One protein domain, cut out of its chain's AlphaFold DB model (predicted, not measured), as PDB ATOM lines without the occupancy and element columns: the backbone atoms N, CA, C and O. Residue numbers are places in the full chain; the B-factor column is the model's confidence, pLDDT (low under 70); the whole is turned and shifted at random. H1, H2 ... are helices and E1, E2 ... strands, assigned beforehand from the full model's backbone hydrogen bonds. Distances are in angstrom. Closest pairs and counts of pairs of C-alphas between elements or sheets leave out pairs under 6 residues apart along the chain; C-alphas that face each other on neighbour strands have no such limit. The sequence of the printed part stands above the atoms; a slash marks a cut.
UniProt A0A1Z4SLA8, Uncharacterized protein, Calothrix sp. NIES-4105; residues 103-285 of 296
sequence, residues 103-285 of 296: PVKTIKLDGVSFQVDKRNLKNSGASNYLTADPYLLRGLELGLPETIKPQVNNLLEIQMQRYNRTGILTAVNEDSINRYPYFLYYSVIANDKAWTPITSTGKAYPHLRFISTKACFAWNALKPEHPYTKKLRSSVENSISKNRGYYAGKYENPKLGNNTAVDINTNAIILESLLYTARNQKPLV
ATOM      1  N   PRO A 103      -0.617  -7.660 -19.627       96.81
ATOM      2  CA  PRO A 103       0.520  -7.107 -20.349       96.81
ATOM      3  C   PRO A 103       0.505  -5.579 -20.258       96.81
ATOM      4  O   PRO A 103       0.092  -4.888 -21.185       96.81
ATOM      5  N   VAL A 104       0.968  -5.033 -19.134       97.69
ATOM      6  CA  VAL A 104       0.919  -3.592 -18.848       97.69
ATOM      7  C   VAL A 104       2.288  -2.923 -18.883       97.69
ATOM      8  O   VAL A 104       3.320  -3.548 -18.621       97.69
ATOM      9  N   LYS A 105       2.299  -1.628 -19.214       97.12
ATOM     10  CA  LYS A 105       3.427  -0.706 -19.013       97.12
ATOM     11  C   LYS A 105       2.960   0.486 -18.181       97.12
ATOM     12  O   LYS A 105       1.822   0.927 -18.326       97.12
ATOM     13  N   THR A 106       3.841   1.024 -17.346       97.81
ATOM     14  CA  THR A 106       3.598   2.298 -16.661       97.81
ATOM     15  C   THR A 106       3.979   3.442 -17.589       97.81
ATOM     16  O   THR A 106       5.046   3.413 -18.202       97.81
ATOM     17  N   ILE A 107       3.121   4.452 -17.682       97.25
ATOM     18  CA  ILE A 107       3.417   5.716 -18.359       97.25
ATOM     19  C   ILE A 107       3.175   6.883 -17.406       97.25
ATOM     20  O   ILE A 107       2.491   6.726 -16.396       97.25
ATOM     21  N   LYS A 108       3.715   8.055 -17.750       97.44
ATOM     22  CA  LYS A 108       3.474   9.315 -17.045       97.44
ATOM     23  C   LYS A 108       2.878  10.334 -18.014       97.44
ATOM     24  O   LYS A 108       3.453  10.572 -19.073       97.44
ATOM     25  N   LEU A 109       1.745  10.929 -17.654       96.44
ATOM     26  CA  LEU A 109       1.070  11.989 -18.413       96.44
ATOM     27  C   LEU A 109       0.596  13.056 -17.426       96.44
ATOM     28  O   LEU A 109       0.104  12.700 -16.362       96.44
ATOM     29  N   ASP A 110       0.787  14.339 -17.745       94.25
ATOM     30  CA  ASP A 110       0.456  15.487 -16.879       94.25
ATOM     31  C   ASP A 110       0.836  15.271 -15.393       94.25
ATOM     32  O   ASP A 110       0.070  15.555 -14.480       94.25
ATOM     33  N   GLY A 111       2.028  14.712 -15.144       95.00
ATOM     34  CA  GLY A 111       2.550  14.468 -13.793       95.00
ATOM     35  C   GLY A 111       2.057  13.187 -13.106       95.00
ATOM     36  O   GLY A 111       2.670  12.770 -12.125       95.00
ATOM     37  N   VAL A 112       1.039  12.518 -13.648       98.00
ATOM     38  CA  VAL A 112       0.397  11.334 -13.060       98.00
ATOM     39  C   VAL A 112       0.928  10.056 -13.707       98.00
ATOM     40  O   VAL A 112       0.945   9.934 -14.933       98.00
ATOM     41  N   SER A 113       1.335   9.085 -12.886       97.88
ATOM     42  CA  SER A 113       1.784   7.765 -13.348       97.88
ATOM     43  C   SER A 113       0.652   6.743 -13.283       97.88
ATOM     44  O   SER A 113       0.016   6.595 -12.245       97.88
ATOM     45  N   PHE A 114       0.410   5.997 -14.356       97.19
ATOM     46  CA  PHE A 114      -0.623   4.955 -14.398       97.19
ATOM     47  C   PHE A 114      -0.260   3.849 -15.389       97.19
ATOM     48  O   PHE A 114       0.620   4.008 -16.240       97.19
ATOM     49  N   GLN A 115      -0.926   2.703 -15.261       97.62
ATOM     50  CA  GLN A 115      -0.721   1.553 -16.134       97.62
ATOM     51  C   GLN A 115      -1.609   1.626 -17.377       97.62
ATOM     52  O   GLN A 115      -2.763   2.053 -17.316       97.62
ATOM     53  N   VAL A 116      -1.062   1.174 -18.504       97.69
ATOM     54  CA  VAL A 116      -1.757   1.019 -19.788       97.69
ATOM     55  C   VAL A 116      -1.423  -0.339 -20.392       97.69
ATOM     56  O   VAL A 116      -0.347  -0.888 -20.142       97.69
ATOM     57  N   ASP A 117      -2.315  -0.866 -21.226       97.81
ATOM     58  CA  ASP A 117      -2.064  -2.103 -21.967       97.81
ATOM     59  C   ASP A 117      -0.931  -1.910 -22.996       97.81
ATOM     60  O   ASP A 117      -0.870  -0.892 -23.694       97.81
ATOM     61  N   LYS A 118      -0.028  -2.885 -23.111       97.25
ATOM     62  CA  LYS A 118       1.048  -2.924 -24.115       97.25
ATOM     63  C   LYS A 118       0.536  -3.310 -25.512       97.25
ATOM     64  O   LYS A 118       1.210  -3.008 -26.498       97.25
ATOM     65  N   ARG A 119      -0.626  -3.964 -25.606       96.50
ATOM     66  CA  ARG A 119      -1.259  -4.449 -26.843       96.50
ATOM     67  C   ARG A 119      -2.060  -3.329 -27.508       96.50
ATOM     68  O   ARG A 119      -3.225  -3.112 -27.190       96.50
ATOM     69  N   ASN A 120      -1.427  -2.601 -28.419       95.50
ATOM     70  CA  ASN A 120      -2.052  -1.537 -29.203       95.50
ATOM     71  C   ASN A 120      -2.450  -2.038 -30.602       95.50
ATOM     72  O   ASN A 120      -2.172  -3.180 -30.980       95.50
ATOM     73  N   LEU A 121      -3.081  -1.174 -31.399       94.94
ATOM     74  CA  LEU A 121      -3.552  -1.539 -32.736       94.94
ATOM     75  C   LEU A 121      -2.424  -2.079 -33.630       94.94
ATOM     76  O   LEU A 121      -2.630  -3.044 -34.359       94.94
ATOM     77  N   LYS A 122      -1.218  -1.499 -33.533       94.81
ATOM     78  CA  LYS A 122      -0.065  -1.850 -34.375       94.81
ATOM     79  C   LYS A 122       0.457  -3.264 -34.109       94.81
ATOM     80  O   LYS A 122       0.863  -3.931 -35.051       94.81
ATOM     81  N   ASN A 123       0.496  -3.696 -32.849       94.94
ATOM     82  CA  ASN A 123       1.106  -4.976 -32.468       94.94
ATOM     83  C   ASN A 123       0.094  -6.093 -32.166       94.94
ATOM     84  O   ASN A 123       0.507  -7.234 -31.996       94.94
ATOM     85  N   SER A 124      -1.202  -5.777 -32.082       93.25
ATOM     86  CA  SER A 124      -2.232  -6.744 -31.672       93.25
ATOM     87  C   SER A 124      -3.533  -6.689 -32.474       93.25
ATOM     88  O   SER A 124      -4.444  -7.459 -32.193       93.25
ATOM     89  N   GLY A 125      -3.668  -5.767 -33.435       91.62
ATOM     90  CA  GLY A 125      -4.872  -5.653 -34.266       91.62
ATOM     91  C   GLY A 125      -6.088  -5.009 -33.587       91.62
ATOM     92  O   GLY A 125      -7.095  -4.794 -34.254       91.62
ATOM     93  N   ALA A 126      -6.002  -4.620 -32.308       92.81
ATOM     94  CA  ALA A 126      -7.023  -3.811 -31.637       92.81
ATOM     95  C   ALA A 126      -6.403  -2.769 -30.698       92.81
ATOM     96  O   ALA A 126      -5.342  -2.991 -30.111       92.81
ATOM     97  N   SER A 127      -7.059  -1.616 -30.559       95.62
ATOM     98  CA  SER A 127      -6.529  -0.521 -29.742       95.62
ATOM     99  C   SER A 127      -6.673  -0.774 -28.239       95.62
ATOM    100  O   SER A 127      -7.612  -1.415 -27.778       95.62
ATOM    101  N   ASN A 128      -5.768  -0.176 -27.469       95.31
ATOM    102  CA  ASN A 128      -5.708  -0.193 -26.006       95.31
ATOM    103  C   ASN A 128      -6.349   1.053 -25.375       95.31
ATOM    104  O   ASN A 128      -5.663   1.846 -24.729       95.31
ATOM    105  N   TYR A 129      -7.648   1.258 -25.587       94.62
ATOM    106  CA  TYR A 129      -8.347   2.417 -25.024       94.62
ATOM    107  C   TYR A 129      -8.339   2.366 -23.486       94.62
ATOM    108  O   TYR A 129      -8.951   1.479 -22.896       94.62
ATOM    109  N   LEU A 130      -7.687   3.330 -22.826       97.25
ATOM    110  CA  LEU A 130      -7.818   3.532 -21.378       97.25
ATOM    111  C   LEU A 130      -9.026   4.440 -21.091       97.25
ATOM    112  O   LEU A 130      -8.886   5.663 -20.964       97.25
ATOM    113  N   THR A 131     -10.217   3.844 -21.061       97.25
ATOM    114  CA  THR A 131     -11.475   4.499 -20.668       97.25
ATOM    115  C   THR A 131     -11.726   4.359 -19.163       97.25
ATOM    116  O   THR A 131     -11.078   3.561 -18.483       97.25
ATOM    117  N   ALA A 132     -12.663   5.147 -18.626       97.88
ATOM    118  CA  ALA A 132     -13.075   5.023 -17.230       97.88
ATOM    119  C   ALA A 132     -14.053   3.859 -16.988       97.88
ATOM    120  O   ALA A 132     -13.993   3.261 -15.913       97.88
ATOM    121  N   ASP A 133     -14.895   3.502 -17.969       96.25
ATOM    122  CA  ASP A 133     -15.980   2.513 -17.821       96.25
ATOM    123  C   ASP A 133     -15.606   1.241 -17.054       96.25
ATOM    124  O   ASP A 133     -16.274   0.961 -16.060       96.25
ATOM    125  N   PRO A 134     -14.558   0.474 -17.422       97.12
ATOM    126  CA  PRO A 134     -14.318  -0.812 -16.772       97.12
ATOM    127  C   PRO A 134     -13.958  -0.665 -15.291       97.12
ATOM    128  O   PRO A 134     -14.266  -1.539 -14.485       97.12
ATOM    129  N   TYR A 135     -13.333   0.449 -14.910       98.25
ATOM    130  CA  TYR A 135     -12.989   0.746 -13.521       98.25
ATOM    131  C   TYR A 135     -14.197   1.247 -12.729       98.25
ATOM    132  O   TYR A 135     -14.356   0.897 -11.558       98.25
ATOM    133  N   LEU A 136     -15.044   2.054 -13.370       98.56
ATOM    134  CA  LEU A 136     -16.270   2.577 -12.779       98.56
ATOM    135  C   LEU A 136     -17.279   1.453 -12.534       98.56
ATOM    136  O   LEU A 136     -17.712   1.275 -11.399       98.56
ATOM    137  N   LEU A 137     -17.553   0.636 -13.551       98.06
ATOM    138  CA  LEU A 137     -18.385  -0.566 -13.454       98.06
ATOM    139  C   LEU A 137     -17.853  -1.529 -12.393       98.06
ATOM    140  O   LEU A 137     -18.581  -1.917 -11.484       98.06
ATOM    141  N   ARG A 138     -16.542  -1.822 -12.408       97.50
ATOM    142  CA  ARG A 138     -15.917  -2.651 -11.368       97.50
ATOM    143  C   ARG A 138     -16.223  -2.126  -9.965       97.50
ATOM    144  O   ARG A 138     -16.545  -2.927  -9.090       97.50
ATOM    145  N   GLY A 139     -16.117  -0.817  -9.745       97.94
ATOM    146  CA  GLY A 139     -16.414  -0.209  -8.453       97.94
ATOM    147  C   GLY A 139     -17.886  -0.302  -8.061       97.94
ATOM    148  O   GLY A 139     -18.176  -0.700  -6.935       97.94
ATOM    149  N   LEU A 140     -18.790   0.022  -8.988       98.38
ATOM    150  CA  LEU A 140     -20.236   0.014  -8.755       98.38
ATOM    151  C   LEU A 140     -20.783  -1.399  -8.529       98.38
ATOM    152  O   LEU A 140     -21.642  -1.610  -7.676       98.38
ATOM    153  N   GLU A 141     -20.283  -2.382  -9.269       97.94
ATOM    154  CA  GLU A 141     -20.906  -3.703  -9.317       97.94
ATOM    155  C   GLU A 141     -20.198  -4.727  -8.431       97.94
ATOM    156  O   GLU A 141     -20.861  -5.567  -7.833       97.94
ATOM    157  N   LEU A 142     -18.867  -4.668  -8.315       97.12
ATOM    158  CA  LEU A 142     -18.062  -5.706  -7.649       97.12
ATOM    159  C   LEU A 142     -17.188  -5.160  -6.508       97.12
ATOM    160  O   LEU A 142     -16.631  -5.932  -5.726       97.12
ATOM    161  N   GLY A 143     -17.048  -3.839  -6.415       96.31
ATOM    162  CA  GLY A 143     -16.149  -3.164  -5.489       96.31
ATOM    163  C   GLY A 143     -14.699  -3.069  -5.982       96.31
ATOM    164  O   GLY A 143     -14.221  -3.821  -6.840       96.31
ATOM    165  N   LEU A 144     -13.972  -2.109  -5.403       94.81
ATOM    166  CA  LEU A 144     -12.569  -1.835  -5.719       94.81
ATOM    167  C   LEU A 144     -11.641  -2.443  -4.654       94.81
ATOM    168  O   LEU A 144     -11.578  -1.902  -3.547       94.81
ATOM    169  N   PRO A 145     -10.900  -3.528  -4.955       93.31
ATOM    170  CA  PRO A 145      -9.848  -4.007  -4.058       93.31
ATOM    171  C   PRO A 145      -8.723  -2.969  -3.915       93.31
ATOM    172  O   PRO A 145      -8.480  -2.184  -4.831       93.31
ATOM    173  N   GLU A 146      -7.990  -2.991  -2.795       94.50
ATOM    174  CA  GLU A 146      -6.880  -2.050  -2.545       94.50
ATOM    175  C   GLU A 146      -5.839  -2.045  -3.672       94.50
ATOM    176  O   GLU A 146      -5.312  -0.996  -4.027       94.50
ATOM    177  N   THR A 147      -5.608  -3.196  -4.305       93.38
ATOM    178  CA  THR A 147      -4.635  -3.355  -5.393       93.38
ATOM    179  C   THR A 147      -4.960  -2.539  -6.646       93.38
ATOM    180  O   THR A 147      -4.039  -2.150  -7.359       93.38
ATOM    181  N   ILE A 148      -6.239  -2.241  -6.922       94.50
ATOM    182  CA  ILE A 148      -6.640  -1.465  -8.111       94.50
ATOM    183  C   ILE A 148      -6.922   0.008  -7.795       94.50
ATOM    184  O   ILE A 148      -6.916   0.841  -8.701       94.50
ATOM    185  N   LYS A 149      -7.145   0.366  -6.522       96.50
ATOM    186  CA  LYS A 149      -7.459   1.748  -6.124       96.50
ATOM    187  C   LYS A 149      -6.434   2.781  -6.613       96.50
ATOM    188  O   LYS A 149      -6.892   3.822  -7.083       96.50
ATOM    189  N   PRO A 150      -5.105   2.539  -6.590       97.75
ATOM    190  CA  PRO A 150      -4.138   3.481  -7.153       97.75
ATOM    191  C   PRO A 150      -4.396   3.785  -8.631       97.75
ATOM    192  O   PRO A 150      -4.434   4.949  -9.013       97.75
ATOM    193  N   GLN A 151      -4.672   2.764  -9.449       97.88
ATOM    194  CA  GLN A 151      -4.992   2.948 -10.867       97.88
ATOM    195  C   GLN A 151      -6.266   3.785 -11.053       97.88
ATOM    196  O   GLN A 151      -6.279   4.706 -11.864       97.88
ATOM    197  N   VAL A 152      -7.324   3.506 -10.282       98.38
ATOM    198  CA  VAL A 152      -8.595   4.253 -10.361       98.38
ATOM    199  C   VAL A 152      -8.432   5.703  -9.895       98.38
ATOM    200  O   VAL A 152      -8.959   6.618 -10.525       98.38
ATOM    201  N   ASN A 153      -7.684   5.930  -8.813       98.44
ATOM    202  CA  ASN A 153      -7.387   7.270  -8.306       98.44
ATOM    203  C   ASN A 153      -6.579   8.071  -9.326       98.44
ATOM    204  O   ASN A 153      -6.955   9.194  -9.647       98.44
ATOM    205  N   ASN A 154      -5.533   7.469  -9.892       98.50
ATOM    206  CA  ASN A 154      -4.691   8.111 -10.895       98.50
ATOM    207  C   ASN A 154      -5.474   8.395 -12.184       98.50
ATOM    208  O   ASN A 154      -5.231   9.406 -12.835       98.50
ATOM    209  N   LEU A 155      -6.461   7.557 -12.523       98.38
ATOM    210  CA  LEU A 155      -7.359   7.796 -13.651       98.38
ATOM    211  C   LEU A 155      -8.305   8.987 -13.420       98.38
ATOM    212  O   LEU A 155      -8.597   9.723 -14.363       98.38
ATOM    213  N   LEU A 156      -8.782   9.215 -12.194       98.75
ATOM    214  CA  LEU A 156      -9.516  10.441 -11.861       98.75
ATOM    215  C   LEU A 156      -8.585  11.660 -11.884       98.75
ATOM    216  O   LEU A 156      -8.916  12.680 -12.490       98.75
ATOM    217  N   GLU A 157      -7.415  11.527 -11.261       98.69
ATOM    218  CA  GLU A 157      -6.424  12.593 -11.116       98.69
ATOM    219  C   GLU A 157      -5.966  13.122 -12.476       98.69
ATOM    220  O   GLU A 157      -6.005  14.323 -12.710       98.69
ATOM    221  N   ILE A 158      -5.625  12.251 -13.430       98.56
ATOM    222  CA  ILE A 158      -5.172  12.680 -14.761       98.56
ATOM    223  C   ILE A 158      -6.240  13.478 -15.527       98.56
ATOM    224  O   ILE A 158      -5.932  14.423 -16.254       98.56
ATOM    225  N   GLN A 159      -7.517  13.140 -15.343       98.62
ATOM    226  CA  GLN A 159      -8.623  13.887 -15.943       98.62
ATOM    227  C   GLN A 159      -8.809  15.250 -15.265       98.62
ATOM    228  O   GLN A 159      -9.048  16.245 -15.952       98.62
ATOM    229  N   MET A 160      -8.643  15.314 -13.940       98.62
ATOM    230  CA  MET A 160      -8.632  16.571 -13.193       98.62
ATOM    231  C   MET A 160      -7.437  17.453 -13.581       98.62
ATOM    232  O   MET A 160      -7.616  18.651 -13.774       98.62
ATOM    233  N   GLN A 161      -6.244  16.887 -13.772       98.44
ATOM    234  CA  GLN A 161      -5.061  17.635 -14.207       98.44
ATOM    235  C   GLN A 161      -5.251  18.245 -15.597       98.44
ATOM    236  O   GLN A 161      -4.943  19.421 -15.809       98.44
ATOM    237  N   ARG A 162      -5.867  17.505 -16.531       98.00
ATOM    238  CA  ARG A 162      -6.282  18.085 -17.816       98.00
ATOM    239  C   ARG A 162      -7.242  19.256 -17.613       98.00
ATOM    240  O   ARG A 162      -7.061  20.290 -18.256       98.00
ATOM    241  N   TYR A 163      -8.241  19.115 -16.741       98.31
ATOM    242  CA  TYR A 163      -9.161  20.208 -16.422       98.31
ATOM    243  C   TYR A 163      -8.427  21.421 -15.833       98.31
ATOM    244  O   TYR A 163      -8.628  22.526 -16.324       98.31
ATOM    245  N   ASN A 164      -7.523  21.235 -14.871       98.00
ATOM    246  CA  ASN A 164      -6.758  22.328 -14.262       98.00
ATOM    247  C   ASN A 164      -5.914  23.087 -15.296       98.00
ATOM    248  O   ASN A 164      -5.844  24.312 -15.261       98.00
ATOM    249  N   ARG A 165      -5.315  22.370 -16.253       97.44
ATOM    250  CA  ARG A 165      -4.484  22.965 -17.308       97.44
ATOM    251  C   ARG A 165      -5.287  23.649 -18.417       97.44
ATOM    252  O   ARG A 165      -4.778  24.564 -19.052       97.44
ATOM    253  N   THR A 166      -6.496  23.171 -18.716       96.94
ATOM    254  CA  THR A 166      -7.244  23.584 -19.924       96.94
ATOM    255  C   THR A 166      -8.558  24.305 -19.643       96.94
ATOM    256  O   THR A 166      -9.142  24.875 -20.557       96.94
ATOM    257  N   GLY A 167      -9.070  24.234 -18.416       97.44
ATOM    258  CA  GLY A 167     -10.428  24.645 -18.059       97.44
ATOM    259  C   GLY A 167     -11.534  23.719 -18.585       97.44
ATOM    260  O   GLY A 167     -12.708  23.959 -18.307       97.44
ATOM    261  N   ILE A 168     -11.203  22.652 -19.326       97.06
ATOM    262  CA  ILE A 168     -12.181  21.758 -19.962       97.06
ATOM    263  C   ILE A 168     -12.468  20.560 -19.057       97.06
ATOM    264  O   ILE A 168     -11.588  19.738 -18.783       97.06
ATOM    265  N   LEU A 169     -13.715  20.447 -18.588       98.06
ATOM    266  CA  LEU A 169     -14.147  19.298 -17.791       98.06
ATOM    267  C   LEU A 169     -13.971  18.004 -18.581       98.06
ATOM    268  O   LEU A 169     -14.357  17.906 -19.743       98.06
ATOM    269  N   THR A 170     -13.393  17.006 -17.922       98.38
ATOM    270  CA  THR A 170     -12.998  15.746 -18.546       98.38
ATOM    271  C   THR A 170     -13.562  14.576 -17.748       98.38
ATOM    272  O   THR A 170     -13.169  14.359 -16.603       98.38
ATOM    273  N   ALA A 171     -14.464  13.817 -18.369       98.38
ATOM    274  CA  ALA A 171     -14.848  12.475 -17.941       98.38
ATOM    275  C   ALA A 171     -14.858  11.582 -19.189       98.38
ATOM    276  O   ALA A 171     -15.850  11.544 -19.921       98.38
ATOM    277  N   VAL A 172     -13.709  10.976 -19.489       97.88
ATOM    278  CA  VAL A 172     -13.491  10.163 -20.688       97.88
ATOM    279  C   VAL A 172     -14.199   8.824 -20.549       97.88
ATOM    280  O   VAL A 172     -14.157   8.194 -19.488       97.88
ATOM    281  N   ASN A 173     -14.842   8.385 -21.623       97.56
ATOM    282  CA  ASN A 173     -15.475   7.083 -21.675       97.56
ATOM    283  C   ASN A 173     -15.730   6.612 -23.115       97.56
ATOM    284  O   ASN A 173     -15.509   7.354 -24.075       97.56
ATOM    285  N   GLU A 174     -16.203   5.377 -23.265       94.69
ATOM    286  CA  GLU A 174     -16.828   4.940 -24.514       94.69
ATOM    287  C   GLU A 174     -18.315   5.295 -24.513       94.69
ATOM    288  O   GLU A 174     -19.022   4.986 -23.555       94.69
ATOM    289  N   ASP A 175     -18.809   5.940 -25.566       97.44
ATOM    290  CA  ASP A 175     -20.221   6.315 -25.641       97.44
ATOM    291  C   ASP A 175     -20.726   6.369 -27.081       97.44
ATOM    292  O   ASP A 175     -19.984   6.637 -28.039       97.44
ATOM    293  N   SER A 176     -22.040   6.178 -27.214       97.50
ATOM    294  CA  SER A 176     -22.760   6.521 -28.433       97.50
ATOM    295  C   SER A 176     -22.760   8.034 -28.633       97.50
ATOM    296  O   SER A 176     -22.873   8.807 -27.681       97.50
ATOM    297  N   ILE A 177     -22.702   8.475 -29.886       98.00
ATOM    298  CA  ILE A 177     -22.796   9.891 -30.250       98.00
ATOM    299  C   ILE A 177     -23.932  10.145 -31.245       98.00
ATOM    300  O   ILE A 177     -24.240   9.318 -32.099       98.00
ATOM    301  N   ASN A 178     -24.562  11.318 -31.167       97.38
ATOM    302  CA  ASN A 178     -25.729  11.696 -31.981       97.38
ATOM    303  C   ASN A 178     -25.421  12.039 -33.450       97.38
ATOM    304  O   ASN A 178     -26.219  12.683 -34.128       97.38
ATOM    305  N   ARG A 179     -24.244  11.656 -33.937       97.62
ATOM    306  CA  ARG A 179     -23.736  11.949 -35.277       97.62
ATOM    307  C   ARG A 179     -22.704  10.905 -35.662       97.62
ATOM    308  O   ARG A 179     -22.168  10.231 -34.789       97.62
ATOM    309  N   TYR A 180     -22.388  10.798 -36.946       96.88
ATOM    310  CA  TYR A 180     -21.309   9.927 -37.410       96.88
ATOM    311  C   TYR A 180     -19.998  10.191 -36.626       96.88
ATOM    312  O   TYR A 180     -19.658  11.362 -36.432       96.88
ATOM    313  N   PRO A 181     -19.244   9.156 -36.190       97.50
ATOM    314  CA  PRO A 181     -19.417   7.712 -36.442       97.50
ATOM    315  C   PRO A 181     -20.381   6.944 -35.512       97.50
ATOM    316  O   PRO A 181     -20.354   5.718 -35.505       97.50
ATOM    317  N   TYR A 182     -21.237   7.623 -34.750       97.56
ATOM    318  CA  TYR A 182     -22.252   7.067 -33.836       97.56
ATOM    319  C   TYR A 182     -21.738   6.353 -32.585       97.56
ATOM    320  O   TYR A 182     -22.506   6.204 -31.641       97.56
ATOM    321  N   PHE A 183     -20.458   5.993 -32.523       97.81
ATOM    322  CA  PHE A 183     -19.807   5.480 -31.320       97.81
ATOM    323  C   PHE A 183     -18.324   5.855 -31.316       97.81
ATOM    324  O   PHE A 183     -17.654   5.772 -32.352       97.81
ATOM    325  N   LEU A 184     -17.807   6.272 -30.160       98.12
ATOM    326  CA  LEU A 184     -16.401   6.628 -29.982       98.12
ATOM    327  C   LEU A 184     -15.876   6.123 -28.642       98.12
ATOM    328  O   LEU A 184     -16.536   6.254 -27.615       98.12
ATOM    329  N   TYR A 185     -14.631   5.661 -28.653       97.94
ATOM    330  CA  TYR A 185     -13.821   5.515 -27.455       97.94
ATOM    331  C   TYR A 185     -13.097   6.837 -27.215       97.94
ATOM    332  O   TYR A 185     -12.097   7.124 -27.879       97.94
ATOM    333  N   TYR A 186     -13.599   7.661 -26.293       97.88
ATOM    334  CA  TYR A 186     -12.822   8.773 -25.760       97.88
ATOM    335  C   TYR A 186     -12.076   8.283 -24.521       97.88
ATOM    336  O   TYR A 186     -12.675   7.910 -23.521       97.88
ATOM    337  N   SER A 187     -10.752   8.243 -24.601       97.56
ATOM    338  CA  SER A 187      -9.887   7.658 -23.576       97.56
ATOM    339  C   SER A 187      -8.782   8.625 -23.166       97.56
ATOM    340  O   SER A 187      -8.418   9.527 -23.928       97.56
ATOM    341  N   VAL A 188      -8.191   8.396 -21.988       98.06
ATOM    342  CA  VAL A 188      -6.983   9.123 -21.562       98.06
ATOM    343  C   VAL A 188      -5.869   8.894 -22.571       98.06
ATOM    344  O   VAL A 188      -5.217   9.844 -22.993       98.06
ATOM    345  N   ILE A 189      -5.702   7.645 -23.010       97.25
ATOM    346  CA  ILE A 189      -4.758   7.251 -24.049       97.25
ATOM    347  C   ILE A 189      -5.300   6.067 -24.849       97.25
ATOM    348  O   ILE A 189      -5.965   5.194 -24.295       97.25
ATOM    349  N   ALA A 190      -5.027   6.060 -26.149       96.56
ATOM    350  CA  ALA A 190      -5.194   4.904 -27.021       96.56
ATOM    351  C   ALA A 190      -4.163   4.971 -28.150       96.56
ATOM    352  O   ALA A 190      -3.938   6.039 -28.721       96.56
ATOM    353  N   ASN A 191      -3.534   3.843 -28.482       95.69
ATOM    354  CA  ASN A 191      -2.499   3.746 -29.517       95.69
ATOM    355  C   ASN A 191      -1.411   4.824 -29.361       95.69
ATOM    356  O   ASN A 191      -1.063   5.518 -30.315       95.69
ATOM    357  N   ASP A 192      -0.951   4.998 -28.118       92.31
ATOM    358  CA  ASP A 192       0.064   5.975 -27.705       92.31
ATOM    359  C   ASP A 192      -0.329   7.457 -27.938       92.31
ATOM    360  O   ASP A 192       0.490   8.356 -27.766       92.31
ATOM    361  N   LYS A 193      -1.600   7.738 -28.266       95.88
ATOM    362  CA  LYS A 193      -2.154   9.093 -28.401       95.88
ATOM    363  C   LYS A 193      -3.100   9.412 -27.254       95.88
ATOM    364  O   LYS A 193      -4.090   8.714 -27.035       95.88
ATOM    365  N   ALA A 194      -2.807  10.494 -26.540       97.06
ATOM    366  CA  ALA A 194      -3.646  10.956 -25.448       97.06
ATOM    367  C   ALA A 194      -4.876  11.733 -25.946       97.06
ATOM    368  O   ALA A 194      -4.840  12.378 -27.001       97.06
ATOM    369  N   TRP A 195      -5.958  11.692 -25.167       97.31
ATOM    370  CA  TRP A 195      -7.129  12.568 -25.307       97.31
ATOM    371  C   TRP A 195      -7.732  12.613 -26.715       97.31
ATOM    372  O   TRP A 195      -8.214  13.656 -27.150       97.31
ATOM    373  N   THR A 196      -7.669  11.531 -27.483       96.69
ATOM    374  CA  THR A 196      -8.160  11.521 -28.865       96.69
ATOM    375  C   THR A 196      -9.271  10.491 -28.987       96.69
ATOM    376  O   THR A 196      -8.979   9.303 -28.877       96.69
ATOM    377  N   PRO A 197     -10.528  10.915 -29.221       97.75
ATOM    378  CA  PRO A 197     -11.608   9.993 -29.517       97.75
ATOM    379  C   PRO A 197     -11.300   9.225 -30.795       97.75
ATOM    380  O   PRO A 197     -10.956   9.828 -31.819       97.75
ATOM    381  N   ILE A 198     -11.436   7.906 -30.741       97.75
ATOM    382  CA  ILE A 198     -11.217   7.032 -31.888       97.75
ATOM    383  C   ILE A 198     -12.342   5.997 -32.011       97.75
ATOM    384  O   ILE A 198     -13.050   5.692 -31.056       97.75
ATOM    385  N   THR A 199     -12.522   5.470 -33.215       97.38
ATOM    386  CA  THR A 199     -13.408   4.321 -33.481       97.38
ATOM    387  C   THR A 199     -12.703   2.998 -33.176       97.38
ATOM    388  O   THR A 199     -11.489   2.979 -32.965       97.38
ATOM    389  N   SER A 200     -13.440   1.882 -33.223       92.31
ATOM    390  CA  SER A 200     -12.885   0.531 -33.043       92.31
ATOM    391  C   SER A 200     -11.771   0.177 -34.040       92.31
ATOM    392  O   SER A 200     -10.884  -0.605 -33.716       92.31
ATOM    393  N   THR A 201     -11.773   0.793 -35.228       93.50
ATOM    394  CA  THR A 201     -10.733   0.628 -36.261       93.50
ATOM    395  C   THR A 201      -9.536   1.566 -36.079       93.50
ATOM    396  O   THR A 201      -8.625   1.581 -36.902       93.50
ATOM    397  N   GLY A 202      -9.530   2.395 -35.031       94.88
ATOM    398  CA  GLY A 202      -8.459   3.350 -34.746       94.88
ATOM    399  C   GLY A 202      -8.574   4.698 -35.464       94.88
ATOM    400  O   GLY A 202      -7.725   5.567 -35.255       94.88
ATOM    401  N   LYS A 203      -9.616   4.927 -36.279       97.12
ATOM    402  CA  LYS A 203      -9.822   6.226 -36.948       97.12
ATOM    403  C   LYS A 203     -10.157   7.316 -35.929       97.12
ATOM    404  O   LYS A 203     -11.081   7.135 -35.135       97.12
ATOM    405  N   ALA A 204      -9.442   8.441 -35.995       97.56
ATOM    406  CA  ALA A 204      -9.517   9.532 -35.026       97.56
ATOM    407  C   ALA A 204     -10.528  10.633 -35.366       97.56
ATOM    408  O   ALA A 204     -10.652  11.048 -36.517       97.56
ATOM    409  N   TYR A 205     -11.191  11.145 -34.325       98.12
ATOM    410  CA  TYR A 205     -12.186  12.219 -34.374       98.12
ATOM    411  C   TYR A 205     -11.923  13.262 -33.268       98.12
ATOM    412  O   TYR A 205     -12.745  13.447 -32.371       98.12
ATOM    413  N   PRO A 206     -10.784  13.983 -33.298       97.00
ATOM    414  CA  PRO A 206     -10.398  14.921 -32.234       97.00
ATOM    415  C   PRO A 206     -11.381  16.086 -32.029       97.00
ATOM    416  O   PRO A 206     -11.430  16.662 -30.947       97.00
ATOM    417  N   HIS A 207     -12.177  16.421 -33.046       97.50
ATOM    418  CA  HIS A 207     -13.212  17.457 -32.986       97.50
ATOM    419  C   HIS A 207     -14.501  16.995 -32.280       97.50
ATOM    420  O   HIS A 207     -15.369  17.823 -32.013       97.50
ATOM    421  N   LEU A 208     -14.625  15.697 -31.974       98.12
ATOM    422  CA  LEU A 208     -15.771  15.086 -31.294       98.12
ATOM    423  C   LEU A 208     -15.427  14.667 -29.861       98.12
ATOM    424  O   LEU A 208     -15.954  13.675 -29.378       98.12
ATOM    425  N   ARG A 209     -14.535  15.382 -29.167       98.12
ATOM    426  CA  ARG A 209     -14.358  15.183 -27.719       98.12
ATOM    427  C   ARG A 209     -15.621  15.603 -26.978       98.12
ATOM    428  O   ARG A 209     -16.260  16.590 -27.352       98.12
ATOM    429  N   PHE A 210     -15.963  14.882 -25.921       97.38
ATOM    430  CA  PHE A 210     -17.144  15.145 -25.106       97.38
ATOM    431  C   PHE A 210     -16.917  14.706 -23.659       97.38
ATOM    432  O   PHE A 210     -16.061  13.876 -23.376       97.38
ATOM    433  N   ILE A 211     -17.702  15.252 -22.739       97.75
ATOM    434  CA  ILE A 211     -17.830  14.745 -21.376       97.75
ATOM    435  C   ILE A 211     -18.951  13.699 -21.333       97.75
ATOM    436  O   ILE A 211     -20.058  13.966 -21.805       97.75
ATOM    437  N   SER A 212     -18.654  12.506 -20.811       98.50
ATOM    438  CA  SER A 212     -19.596  11.385 -20.710       98.50
ATOM    439  C   SER A 212     -20.520  11.538 -19.500       98.50
ATOM    440  O   SER A 212     -20.050  11.599 -18.362       98.50
ATOM    441  N   THR A 213     -21.838  11.560 -19.715       98.50
ATOM    442  CA  THR A 213     -22.818  11.702 -18.626       98.50
ATOM    443  C   THR A 213     -22.772  10.498 -17.685       98.50
ATOM    444  O   THR A 213     -22.707  10.690 -16.471       98.50
ATOM    445  N   LYS A 214     -22.696   9.267 -18.209       98.12
ATOM    446  CA  LYS A 214     -22.594   8.060 -17.370       98.12
ATOM    447  C   LYS A 214     -21.321   8.048 -16.516       98.12
ATOM    448  O   LYS A 214     -21.385   7.719 -15.333       98.12
ATOM    449  N   ALA A 215     -20.191   8.516 -17.057       98.69
ATOM    450  CA  ALA A 215     -18.953   8.633 -16.286       98.69
ATOM    451  C   ALA A 215     -19.071   9.675 -15.165       98.69
ATOM    452  O   ALA A 215     -18.610   9.429 -14.054       98.69
ATOM    453  N   CYS A 216     -19.700  10.829 -15.420       98.75
ATOM    454  CA  CYS A 216     -19.915  11.855 -14.394       98.75
ATOM    455  C   CYS A 216     -20.743  11.338 -13.210       98.75
ATOM    456  O   CYS A 216     -20.402  11.626 -12.061       98.75
ATOM    457  N   PHE A 217     -21.806  10.573 -13.480       98.75
ATOM    458  CA  PHE A 217     -22.612   9.939 -12.435       98.75
ATOM    459  C   PHE A 217     -21.796   8.913 -11.647       98.75
ATOM    460  O   PHE A 217     -21.720   9.008 -10.423       98.75
ATOM    461  N   ALA A 218     -21.131   7.989 -12.338       98.75
ATOM    462  CA  ALA A 218     -20.389   6.914 -11.693       98.75
ATOM    463  C   ALA A 218     -19.180   7.418 -10.885       98.75
ATOM    464  O   ALA A 218     -18.956   6.966  -9.761       98.75
ATOM    465  N   TRP A 219     -18.433   8.409 -11.389       98.81
ATOM    466  CA  TRP A 219     -17.344   9.036 -10.631       98.81
ATOM    467  C   TRP A 219     -17.836   9.654  -9.324       98.81
ATOM    468  O   TRP A 219     -17.194   9.490  -8.286       98.81
ATOM    469  N   ASN A 220     -18.961  10.367  -9.364       98.75
ATOM    470  CA  ASN A 220     -19.517  10.993  -8.174       98.75
ATOM    471  C   ASN A 220     -20.112   9.966  -7.203       98.75
ATOM    472  O   ASN A 220     -19.892  10.099  -6.006       98.75
ATOM    473  N   ALA A 221     -20.751   8.899  -7.689       98.62
ATOM    474  CA  ALA A 221     -21.233   7.812  -6.834       98.62
ATOM    475  C   ALA A 221     -20.089   7.115  -6.069       98.62
ATOM    476  O   ALA A 221     -20.197   6.854  -4.867       98.62
ATOM    477  N   LEU A 222     -18.961   6.859  -6.743       98.50
ATOM    478  CA  LEU A 222     -17.794   6.202  -6.143       98.50
ATOM    479  C   LEU A 222     -16.964   7.122  -5.240       98.50
ATOM    480  O   LEU A 222     -16.303   6.647  -4.318       98.50
ATOM    481  N   LYS A 223     -16.945   8.429  -5.519       98.31
ATOM    482  CA  LYS A 223     -16.120   9.414  -4.808       98.31
ATOM    483  C   LYS A 223     -16.909  10.702  -4.564       98.31
ATOM    484  O   LYS A 223     -16.530  11.736  -5.117       98.31
ATOM    485  N   PRO A 224     -17.988  10.672  -3.762       98.00
ATOM    486  CA  PRO A 224     -18.897  11.806  -3.624       98.00
ATOM    487  C   PRO A 224     -18.211  13.014  -3.007       98.00
ATOM    488  O   PRO A 224     -18.495  14.120  -3.439       98.00
ATOM    489  N   GLU A 225     -17.251  12.821  -2.096       97.81
ATOM    490  CA  GLU A 225     -16.564  13.926  -1.416       97.81
ATOM    491  C   GLU A 225     -15.497  14.633  -2.245       97.81
ATOM    492  O   GLU A 225     -15.032  15.707  -1.872       97.81
ATOM    493  N   HIS A 226     -15.128  14.086  -3.402       98.44
ATOM    494  CA  HIS A 226     -14.090  14.682  -4.226       98.44
ATOM    495  C   HIS A 226     -14.629  15.920  -4.977       98.44
ATOM    496  O   HIS A 226     -15.542  15.782  -5.796       98.44
ATOM    497  N   PRO A 227     -14.054  17.131  -4.812       98.44
ATOM    498  CA  PRO A 227     -14.600  18.354  -5.417       98.44
ATOM    499  C   PRO A 227     -14.754  18.275  -6.940       98.44
ATOM    500  O   PRO A 227     -15.758  18.715  -7.503       98.44
ATOM    501  N   TYR A 228     -13.787  17.647  -7.617       98.75
ATOM    502  CA  TYR A 228     -13.854  17.446  -9.065       98.75
ATOM    503  C   TYR A 228     -15.037  16.562  -9.494       98.75
ATOM    504  O   TYR A 228     -15.696  16.883 -10.478       98.75
ATOM    505  N   THR A 229     -15.380  15.496  -8.758       98.81
ATOM    506  CA  THR A 229     -16.501  14.617  -9.142       98.81
ATOM    507  C   THR A 229     -17.849  15.292  -8.895       98.81
ATOM    508  O   THR A 229     -18.751  15.128  -9.714       98.81
ATOM    509  N   LYS A 230     -17.973  16.119  -7.842       98.69
ATOM    510  CA  LYS A 230     -19.140  16.996  -7.630       98.69
ATOM    511  C   LYS A 230     -19.321  17.934  -8.833       98.69
ATOM    512  O   LYS A 230     -20.396  17.984  -9.424       98.69
ATOM    513  N   LYS A 231     -18.239  18.585  -9.283       98.62
ATOM    514  CA  LYS A 231     -18.240  19.467 -10.466       98.62
ATOM    515  C   LYS A 231     -18.617  18.729 -11.759       98.62
ATOM    516  O   LYS A 231     -19.402  19.254 -12.548       98.62
ATOM    517  N   LEU A 232     -18.109  17.510 -11.962       98.62
ATOM    518  CA  LEU A 232     -18.516  16.645 -13.077       98.62
ATOM    519  C   LEU A 232     -20.020  16.348 -13.021       98.62
ATOM    520  O   LEU A 232     -20.715  16.546 -14.018       98.62
ATOM    521  N   ARG A 233     -20.539  15.927 -11.861       98.25
ATOM    522  CA  ARG A 233     -21.953  15.579 -11.679       98.25
ATOM    523  C   ARG A 233     -22.893  16.751 -11.949       98.25
ATOM    524  O   ARG A 233     -23.884  16.550 -12.653       98.25
ATOM    525  N   SER A 234     -22.581  17.942 -11.440       98.00
ATOM    526  CA  SER A 234     -23.378  19.153 -11.682       98.00
ATOM    527  C   SER A 234     -23.384  19.547 -13.160       98.00
ATOM    528  O   SER A 234     -24.407  19.964 -13.690       98.00
ATOM    529  N   SER A 235     -22.275  19.345 -13.882       96.94
ATOM    530  CA  SER A 235     -22.180  19.736 -15.299       96.94
ATOM    531  C   SER A 235     -23.135  18.984 -16.240       96.94
ATOM    532  O   SER A 235     -23.393  19.457 -17.349       96.94
ATOM    533  N   VAL A 236     -23.666  17.836 -15.803       96.12
ATOM    534  CA  VAL A 236     -24.558  16.973 -16.595       96.12
ATOM    535  C   VAL A 236     -25.943  16.788 -15.974       96.12
ATOM    536  O   VAL A 236     -26.740  16.014 -16.498       96.12
ATOM    537  N   GLU A 237     -26.261  17.484 -14.879       90.00
ATOM    538  CA  GLU A 237     -27.519  17.279 -14.144       90.00
ATOM    539  C   GLU A 237     -28.768  17.576 -14.982       90.00
ATOM    540  O   GLU A 237     -29.757  16.859 -14.882       90.00
ATOM    541  N   ASN A 238     -28.668  18.550 -15.886       89.06
ATOM    542  CA  ASN A 238     -29.752  18.964 -16.776       89.06
ATOM    543  C   ASN A 238     -29.684  18.283 -18.158       89.06
ATOM    544  O   ASN A 238     -30.379  18.685 -19.090       89.06
ATOM    545  N   SER A 239     -28.845  17.252 -18.325       88.12
ATOM    546  CA  SER A 239     -28.664  16.518 -19.588       88.12
ATOM    547  C   SER A 239     -29.766  15.466 -19.811       88.12
ATOM    548  O   SER A 239     -29.489  14.291 -20.041       88.12
ATOM    549  N   ILE A 240     -31.032  15.875 -19.696       92.38
ATOM    550  CA  ILE A 240     -32.195  14.976 -19.651       92.38
ATOM    551  C   ILE A 240     -32.890  14.908 -21.019       92.38
ATOM    552  O   ILE A 240     -33.176  15.926 -21.651       92.38
ATOM    553  N   SER A 241     -33.217  13.693 -21.460       91.38
ATOM    554  CA  SER A 241     -34.148  13.436 -22.556       91.38
ATOM    555  C   SER A 241     -35.553  13.205 -22.010       91.38
ATOM    556  O   SER A 241     -35.772  12.331 -21.168       91.38
ATOM    557  N   LYS A 242     -36.536  13.951 -22.526       90.94
ATOM    558  CA  LYS A 242     -37.941  13.809 -22.123       90.94
ATOM    559  C   LYS A 242     -38.386  12.345 -22.245       90.94
ATOM    560  O   LYS A 242     -38.345  11.780 -23.336       90.94
ATOM    561  N   ASN A 243     -38.808  11.757 -21.125       90.44
ATOM    562  CA  ASN A 243     -39.318  10.385 -20.995       90.44
ATOM    563  C   ASN A 243     -38.351   9.263 -21.423       90.44
ATOM    564  O   ASN A 243     -38.793   8.134 -21.622       90.44
ATOM    565  N   ARG A 244     -37.050   9.542 -21.595       92.12
ATOM    566  CA  ARG A 244     -36.070   8.538 -22.056       92.12
ATOM    567  C   ARG A 244     -34.755   8.533 -21.267       92.12
ATOM    568  O   ARG A 244     -33.770   7.975 -21.735       92.12
ATOM    569  N   GLY A 245     -34.741   9.151 -20.085       94.50
ATOM    570  CA  GLY A 245     -33.569   9.214 -19.211       94.50
ATOM    571  C   GLY A 245     -32.623  10.359 -19.572       94.50
ATOM    572  O   GLY A 245     -33.073  11.474 -19.818       94.50
ATOM    573  N   TYR A 246     -31.319  10.103 -19.588       97.31
ATOM    574  CA  TYR A 246     -30.273  11.088 -19.862       97.31
ATOM    575  C   TYR A 246     -29.688  10.929 -21.266       97.31
ATOM    576  O   TYR A 246     -29.641   9.833 -21.833       97.31
ATOM    577  N   TYR A 247     -29.218  12.047 -21.810       98.00
ATOM    578  CA  TYR A 247     -28.359  12.064 -22.985       98.00
ATOM    579  C   TYR A 247     -26.953  11.556 -22.646       98.00
ATOM    580  O   TYR A 247     -26.492  11.707 -21.517       98.00
ATOM    581  N   ALA A 248     -26.256  11.001 -23.639       97.75
ATOM    582  CA  ALA A 248     -24.937  10.389 -23.467       97.75
ATOM    583  C   ALA A 248     -23.832  11.361 -23.013       97.75
ATOM    584  O   ALA A 248     -22.886  10.948 -22.340       97.75
ATOM    585  N   GLY A 249     -23.921  12.653 -23.347       97.06
ATOM    586  CA  GLY A 249     -22.888  13.604 -22.940       97.06
ATOM    587  C   GLY A 249     -23.039  15.019 -23.480       97.06
ATOM    588  O   GLY A 249     -24.062  15.401 -24.051       97.06
ATOM    589  N   LYS A 250     -21.962  15.798 -23.359       97.19
ATOM    590  CA  LYS A 250     -21.848  17.155 -23.915       97.19
ATOM    591  C   LYS A 250     -20.515  17.322 -24.632       97.19
ATOM    592  O   LYS A 250     -19.478  16.980 -24.075       97.19
ATOM    593  N   TYR A 251     -20.522  17.834 -25.860       98.06
ATOM    594  CA  TYR A 251     -19.279  18.032 -26.605       98.06
ATOM    595  C   TYR A 251     -18.428  19.141 -25.980       98.06
ATOM    596  O   TYR A 251     -18.953  20.143 -25.497       98.06
ATOM    597  N   GLU A 252     -17.103  18.982 -26.032       97.06
ATOM    598  CA  GLU A 252     -16.162  20.029 -25.611       97.06
ATOM    599  C   GLU A 252     -16.260  21.255 -26.531       97.06
ATOM    600  O   GLU A 252     -16.084  22.385 -26.087       97.06
ATOM    601  N   ASN A 253     -16.576  21.041 -27.815       96.38
ATOM    602  CA  ASN A 253     -16.854  22.122 -28.751       96.38
ATOM    603  C   ASN A 253     -18.278  22.668 -28.515       96.38
ATOM    604  O   ASN A 253     -19.246  21.978 -28.859       96.38
ATOM    605  N   PRO A 254     -18.435  23.914 -28.027       93.69
ATOM    606  CA  PRO A 254     -19.746  24.471 -27.702       93.69
ATOM    607  C   PRO A 254     -20.667  24.591 -28.923       93.69
ATOM    608  O   PRO A 254     -21.881  24.494 -28.770       93.69
ATOM    609  N   LYS A 255     -20.115  24.707 -30.143       97.00
ATOM    610  CA  LYS A 255     -20.907  24.752 -31.386       97.00
ATOM    611  C   LYS A 255     -21.644  23.440 -31.674       97.00
ATOM    612  O   LYS A 255     -22.606  23.443 -32.432       97.00
ATOM    613  N   LEU A 256     -21.192  22.317 -31.108       96.69
ATOM    614  CA  LEU A 256     -21.842  21.013 -31.286       96.69
ATOM    615  C   LEU A 256     -22.940  20.750 -30.245       96.69
ATOM    616  O   LEU A 256     -23.762  19.859 -30.465       96.69
ATOM    617  N   GLY A 257     -22.959  21.512 -29.144       94.75
ATOM    618  CA  GLY A 257     -23.946  21.401 -28.073       94.75
ATOM    619  C   GLY A 257     -23.896  20.066 -27.321       94.75
ATOM    620  O   GLY A 257     -22.828  19.512 -27.049       94.75
ATOM    621  N   ASN A 258     -25.072  19.549 -26.965       95.56
ATOM    622  CA  ASN A 258     -25.199  18.266 -26.279       95.56
ATOM    623  C   ASN A 258     -25.061  17.092 -27.257       95.56
ATOM    624  O   ASN A 258     -25.552  17.117 -28.392       95.56
ATOM    625  N   ASN A 259     -24.443  16.016 -26.783       97.25
ATOM    626  CA  ASN A 259     -24.537  14.720 -27.427       97.25
ATOM    627  C   ASN A 259     -25.876  14.080 -27.039       97.25
ATOM    628  O   ASN A 259     -25.965  13.358 -26.055       97.25
ATOM    629  N   THR A 260     -26.916  14.343 -27.830       97.31
ATOM    630  CA  THR A 260     -28.297  13.910 -27.561       97.31
ATOM    631  C   THR A 260     -28.572  12.434 -27.870       97.31
ATOM    632  O   THR A 260     -29.731  12.057 -28.055       97.31
ATOM    633  N   ALA A 261     -27.535  11.598 -27.987       97.44
ATOM    634  CA  ALA A 261     -27.719  10.160 -28.110       97.44
ATOM    635  C   ALA A 261     -28.394   9.633 -26.839       97.44
ATOM    636  O   ALA A 261     -28.097  10.091 -25.734       97.44
ATOM    637  N   VAL A 262     -29.327   8.705 -27.020       96.12
ATOM    638  CA  VAL A 262     -30.014   8.012 -25.933       96.12
ATOM    639  C   VAL A 262     -29.846   6.530 -26.190       96.12
ATOM    640  O   VAL A 262     -30.317   6.023 -27.209       96.12
ATOM    641  N   ASP A 263     -29.171   5.853 -25.273       94.62
ATOM    642  CA  ASP A 263     -28.955   4.418 -25.337       94.62
ATOM    643  C   ASP A 263     -29.058   3.770 -23.952       94.62
ATOM    644  O   ASP A 263     -29.087   4.440 -22.910       94.62
ATOM    645  N   ILE A 264     -29.173   2.442 -23.973       94.81
ATOM    646  CA  ILE A 264     -29.338   1.621 -22.777       94.81
ATOM    647  C   ILE A 264     -28.069   1.582 -21.924       94.81
ATOM    648  O   ILE A 264     -28.177   1.496 -20.708       94.81
ATOM    649  N   ASN A 265     -26.882   1.683 -22.524       94.75
ATOM    650  CA  ASN A 265     -25.618   1.592 -21.807       94.75
ATOM    651  C   ASN A 265     -25.415   2.829 -20.915       94.75
ATOM    652  O   ASN A 265     -25.199   2.679 -19.713       94.75
ATOM    653  N   THR A 266     -25.592   4.040 -21.458       97.25
ATOM    654  CA  THR A 266     -25.534   5.281 -20.670       97.25
ATOM    655  C   THR A 266     -26.526   5.242 -19.511       97.25
ATOM    656  O   THR A 266     -26.160   5.509 -18.367       97.25
ATOM    657  N   ASN A 267     -27.788   4.917 -19.797       97.62
ATOM    658  CA  ASN A 267     -28.841   4.996 -18.790       97.62
ATOM    659  C   ASN A 267     -28.757   3.872 -17.750       97.62
ATOM    660  O   ASN A 267     -29.047   4.130 -16.584       97.62
ATOM    661  N   ALA A 268     -28.297   2.673 -18.121       97.00
ATOM    662  CA  ALA A 268     -28.045   1.591 -17.169       97.00
ATOM    663  C   ALA A 268     -26.977   1.994 -16.146       97.00
ATOM    664  O   ALA A 268     -27.249   1.953 -14.952       97.00
ATOM    665  N   ILE A 269     -25.826   2.511 -16.587       98.06
ATOM    666  CA  ILE A 269     -24.747   2.915 -15.669       98.06
ATOM    667  C   ILE A 269     -25.172   4.088 -14.773       98.06
ATOM    668  O   ILE A 269     -24.784   4.154 -13.605       98.06
ATOM    669  N   ILE A 270     -26.009   5.005 -15.270       98.19
ATOM    670  CA  ILE A 270     -26.605   6.061 -14.437       98.19
ATOM    671  C   ILE A 270     -27.504   5.458 -13.354       98.19
ATOM    672  O   ILE A 270     -27.374   5.832 -12.188       98.19
ATOM    673  N   LEU A 271     -28.384   4.519 -13.708       97.75
ATOM    674  CA  LEU A 271     -29.246   3.837 -12.742       97.75
ATOM    675  C   LEU A 271     -28.436   3.025 -11.728       97.75
ATOM    676  O   LEU A 271     -28.724   3.097 -10.537       97.75
ATOM    677  N   GLU A 272     -27.391   2.322 -12.163       98.00
ATOM    678  CA  GLU A 272     -26.469   1.611 -11.275       98.00
ATOM    679  C   GLU A 272     -25.756   2.568 -10.316       98.00
ATOM    680  O   GLU A 272     -25.657   2.282  -9.126       98.00
ATOM    681  N   SER A 273     -25.323   3.736 -10.799       98.56
ATOM    682  CA  SER A 273     -24.697   4.773  -9.967       98.56
ATOM    683  C   SER A 273     -25.659   5.289  -8.895       98.56
ATOM    684  O   SER A 273     -25.290   5.399  -7.727       98.56
ATOM    685  N   LEU A 274     -26.909   5.573  -9.276       97.94
ATOM    686  CA  LEU A 274     -27.950   6.019  -8.350       97.94
ATOM    687  C   LEU A 274     -28.298   4.932  -7.329       97.94
ATOM    688  O   LEU A 274     -28.400   5.222  -6.139       97.94
ATOM    689  N   LEU A 275     -28.430   3.680  -7.777       97.62
ATOM    690  CA  LEU A 275     -28.687   2.533  -6.912       97.62
ATOM    691  C   LEU A 275     -27.532   2.305  -5.932       97.62
ATOM    692  O   LEU A 275     -27.773   2.074  -4.751       97.62
ATOM    693  N   TYR A 276     -26.285   2.410  -6.392       98.06
ATOM    694  CA  TYR A 276     -25.096   2.315  -5.548       98.06
ATOM    695  C   TYR A 276     -25.113   3.383  -4.448       98.06
ATOM    696  O   TYR A 276     -24.936   3.057  -3.274       98.06
ATOM    697  N   THR A 277     -25.400   4.643  -4.795       97.75
ATOM    698  CA  THR A 277     -25.556   5.731  -3.818       97.75
ATOM    699  C   THR A 277     -26.700   5.456  -2.839       97.75
ATOM    700  O   THR A 277     -26.487   5.533  -1.632       97.75
ATOM    701  N   ALA A 278     -27.881   5.065  -3.329       97.69
ATOM    702  CA  ALA A 278     -29.044   4.748  -2.493       97.69
ATOM    703  C   ALA A 278     -28.796   3.563  -1.541       97.69
ATOM    704  O   ALA A 278     -29.395   3.480  -0.472       97.69
ATOM    705  N   ARG A 279     -27.878   2.660  -1.899       94.75
ATOM    706  CA  ARG A 279     -27.458   1.509  -1.088       94.75
ATOM    707  C   ARG A 279     -26.299   1.819  -0.136       94.75
ATOM    708  O   ARG A 279     -25.612   0.890   0.293       94.75
ATOM    709  N   ASN A 280     -26.065   3.089   0.205       95.69
ATOM    710  CA  ASN A 280     -24.939   3.528   1.038       95.69
ATOM    711  C   ASN A 280     -23.584   3.092   0.464       95.69
ATOM    712  O   ASN A 280     -22.724   2.579   1.178       95.69
ATOM    713  N   GLN A 281     -23.423   3.257  -0.852       96.06
ATOM    714  CA  GLN A 281     -22.186   2.982  -1.581       96.06
ATOM    715  C   GLN A 281     -21.713   1.529  -1.444       96.06
ATOM    716  O   GLN A 281     -20.521   1.245  -1.301       96.06
ATOM    717  N   LYS A 282     -22.666   0.595  -1.474       95.81
ATOM    718  CA  LYS A 282     -22.397  -0.844  -1.483       95.81
ATOM    719  C   LYS A 282     -22.458  -1.381  -2.916       95.81
ATOM    720  O   LYS A 282     -23.461  -1.130  -3.589       95.81
ATOM    721  N   PRO A 283     -21.453  -2.161  -3.358       96.12
ATOM    722  CA  PRO A 283     -21.472  -2.783  -4.675       96.12
ATOM    723  C   PRO A 283     -22.710  -3.652  -4.916       96.12
ATOM    724  O   PRO A 283     -23.301  -4.189  -3.969       96.12
ATOM    725  N   LEU A 284     -23.103  -3.802  -6.184       94.62
ATOM    726  CA  LEU A 284     -24.294  -4.578  -6.540       94.62
ATOM    727  C   LEU A 284     -24.174  -6.049  -6.141       94.62
ATOM    728  O   LEU A 284     -25.114  -6.584  -5.546       94.62
ATOM    729  N   VAL A 285     -23.025  -6.669  -6.408       94.75
ATOM    730  CA  VAL A 285     -22.685  -8.003  -5.916       94.75
ATOM    731  C   VAL A 285     -22.357  -7.898  -4.433       94.75
ATOM    732  O   VAL A 285     -21.378  -7.272  -4.021       94.75
TER     733      VAL A 285
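What this domain is: This is residues 103 to 285 of the 296 residues of an uncharacterized protein of Calothrix sp. NIES-4105 (UniProt A0A1Z4SLA8). A group of helices, with H4 in the middle and H2, H5 and H6 packed round it, makes one side of the domain, and the long helix H3 stands between this group and a two-stranded hairpin, E1 and E2, on the other side. Two small strand pairs, E3 with E4 and E5 with E6, lie at one end of the helix group, and the short helix H1 lies far out at the edge. The printed part has 183 residues with six named helices and six named strands, in the order E1 E2 H1 H2 H3 E3 E4 E5 H4 H5 E6 H6; the three two-stranded sheets are antiparallel. The class is mixed, helices and strands, with under half of the residues in named elements. The whole is compact, with a radius of gyration of the C-alphas of 15.6 A, and rounded, with spans of 43 by 40 by 31 A.

How they stand to each other: E1, residues 104 to 109, and E2, residues 112 to 117, form an antiparallel hairpin at 146 degrees, with N 105 and O 116 at 2.9 A and N 109 and O 112 at 3.0 A, within hydrogen-bond range. H1, residues 121 to 124, touches no helix. H2, residues 133 to 142, is close to but not clearly touching H3, residues 149 to 166; their closest C-alphas are those of Tyr 135 and Val 152, 6.4 A apart. The closest C-alphas of E2 and H3 are those of Phe 114 and Gln 151, 6.0 A apart. E3, residues 174 to 176, and E4, residues 183 to 185, form an antiparallel hairpin, with N 175 and O 184 at 3.1 A. E5, residues 210 to 212, is the antiparallel neighbour of E6, residues 249 to 251, with N 211 and O 250 at 2.8 A. H4, residues 213 to 222, is the hub and touches three helices. It touches H2 at a steep tilt of 43 degrees, the same way, closest at the C-alphas of Leu 136 and Ala 218, 6.1 A. With H5, residues 227 to 235, it forms a helical hairpin; they touch at a shallow tilt of 34.8 degrees, only just short of steep, opposite ways, and the closest C-alphas are those of Asn 220 and Thr 229, 4.8 A. H4 touches H6, residues 264 to 278, at a shallow tilt of 23 degrees, the same way, closest at the C-alphas of Ala 218 and Ser 273, 5.1 A. H2, H4 and H6 form a bundle, a group of helices set together; H2 and H6 touch too, with the C-alphas of Leu 140 and Tyr 276 at 6.3 A. In H2, H4, H5 and H6 every O i to N i+4 pair is within hydrogen-bond range, in H3 13 of 14 are, and H1 is too short for such a pair.

Where its parts are: E1 begins at C-alpha 104, (0.919, -3.592, -18.848), and is 15.6 A long; E2 is 16.3 A. H1 is 5.5 A long and H2 13.2 A. H3, the longest helix, measures 25.8 A from C-alpha 149 at (-7.459, 1.748, -6.124). E3, E4, E5 and E6 are 7.3, 7.1, 6.3 and 6.8 A long. H4 is 14.5 A long, H5 12.5 A and H6 20.5 A, ending at C-alpha 278, (-29.044, 4.748, -2.493).

The domain as a whole: The two C-alphas farthest apart, those of Asn 123 and Asn 243, are 44.7 A apart. The printed part has no cut. The long links are E4 to E5, with 24 residues, H5 to E6, with 13, and E6 to H6, with 12. The mean pLDDT of the printed part is 96.8, and no printed residue is under 70.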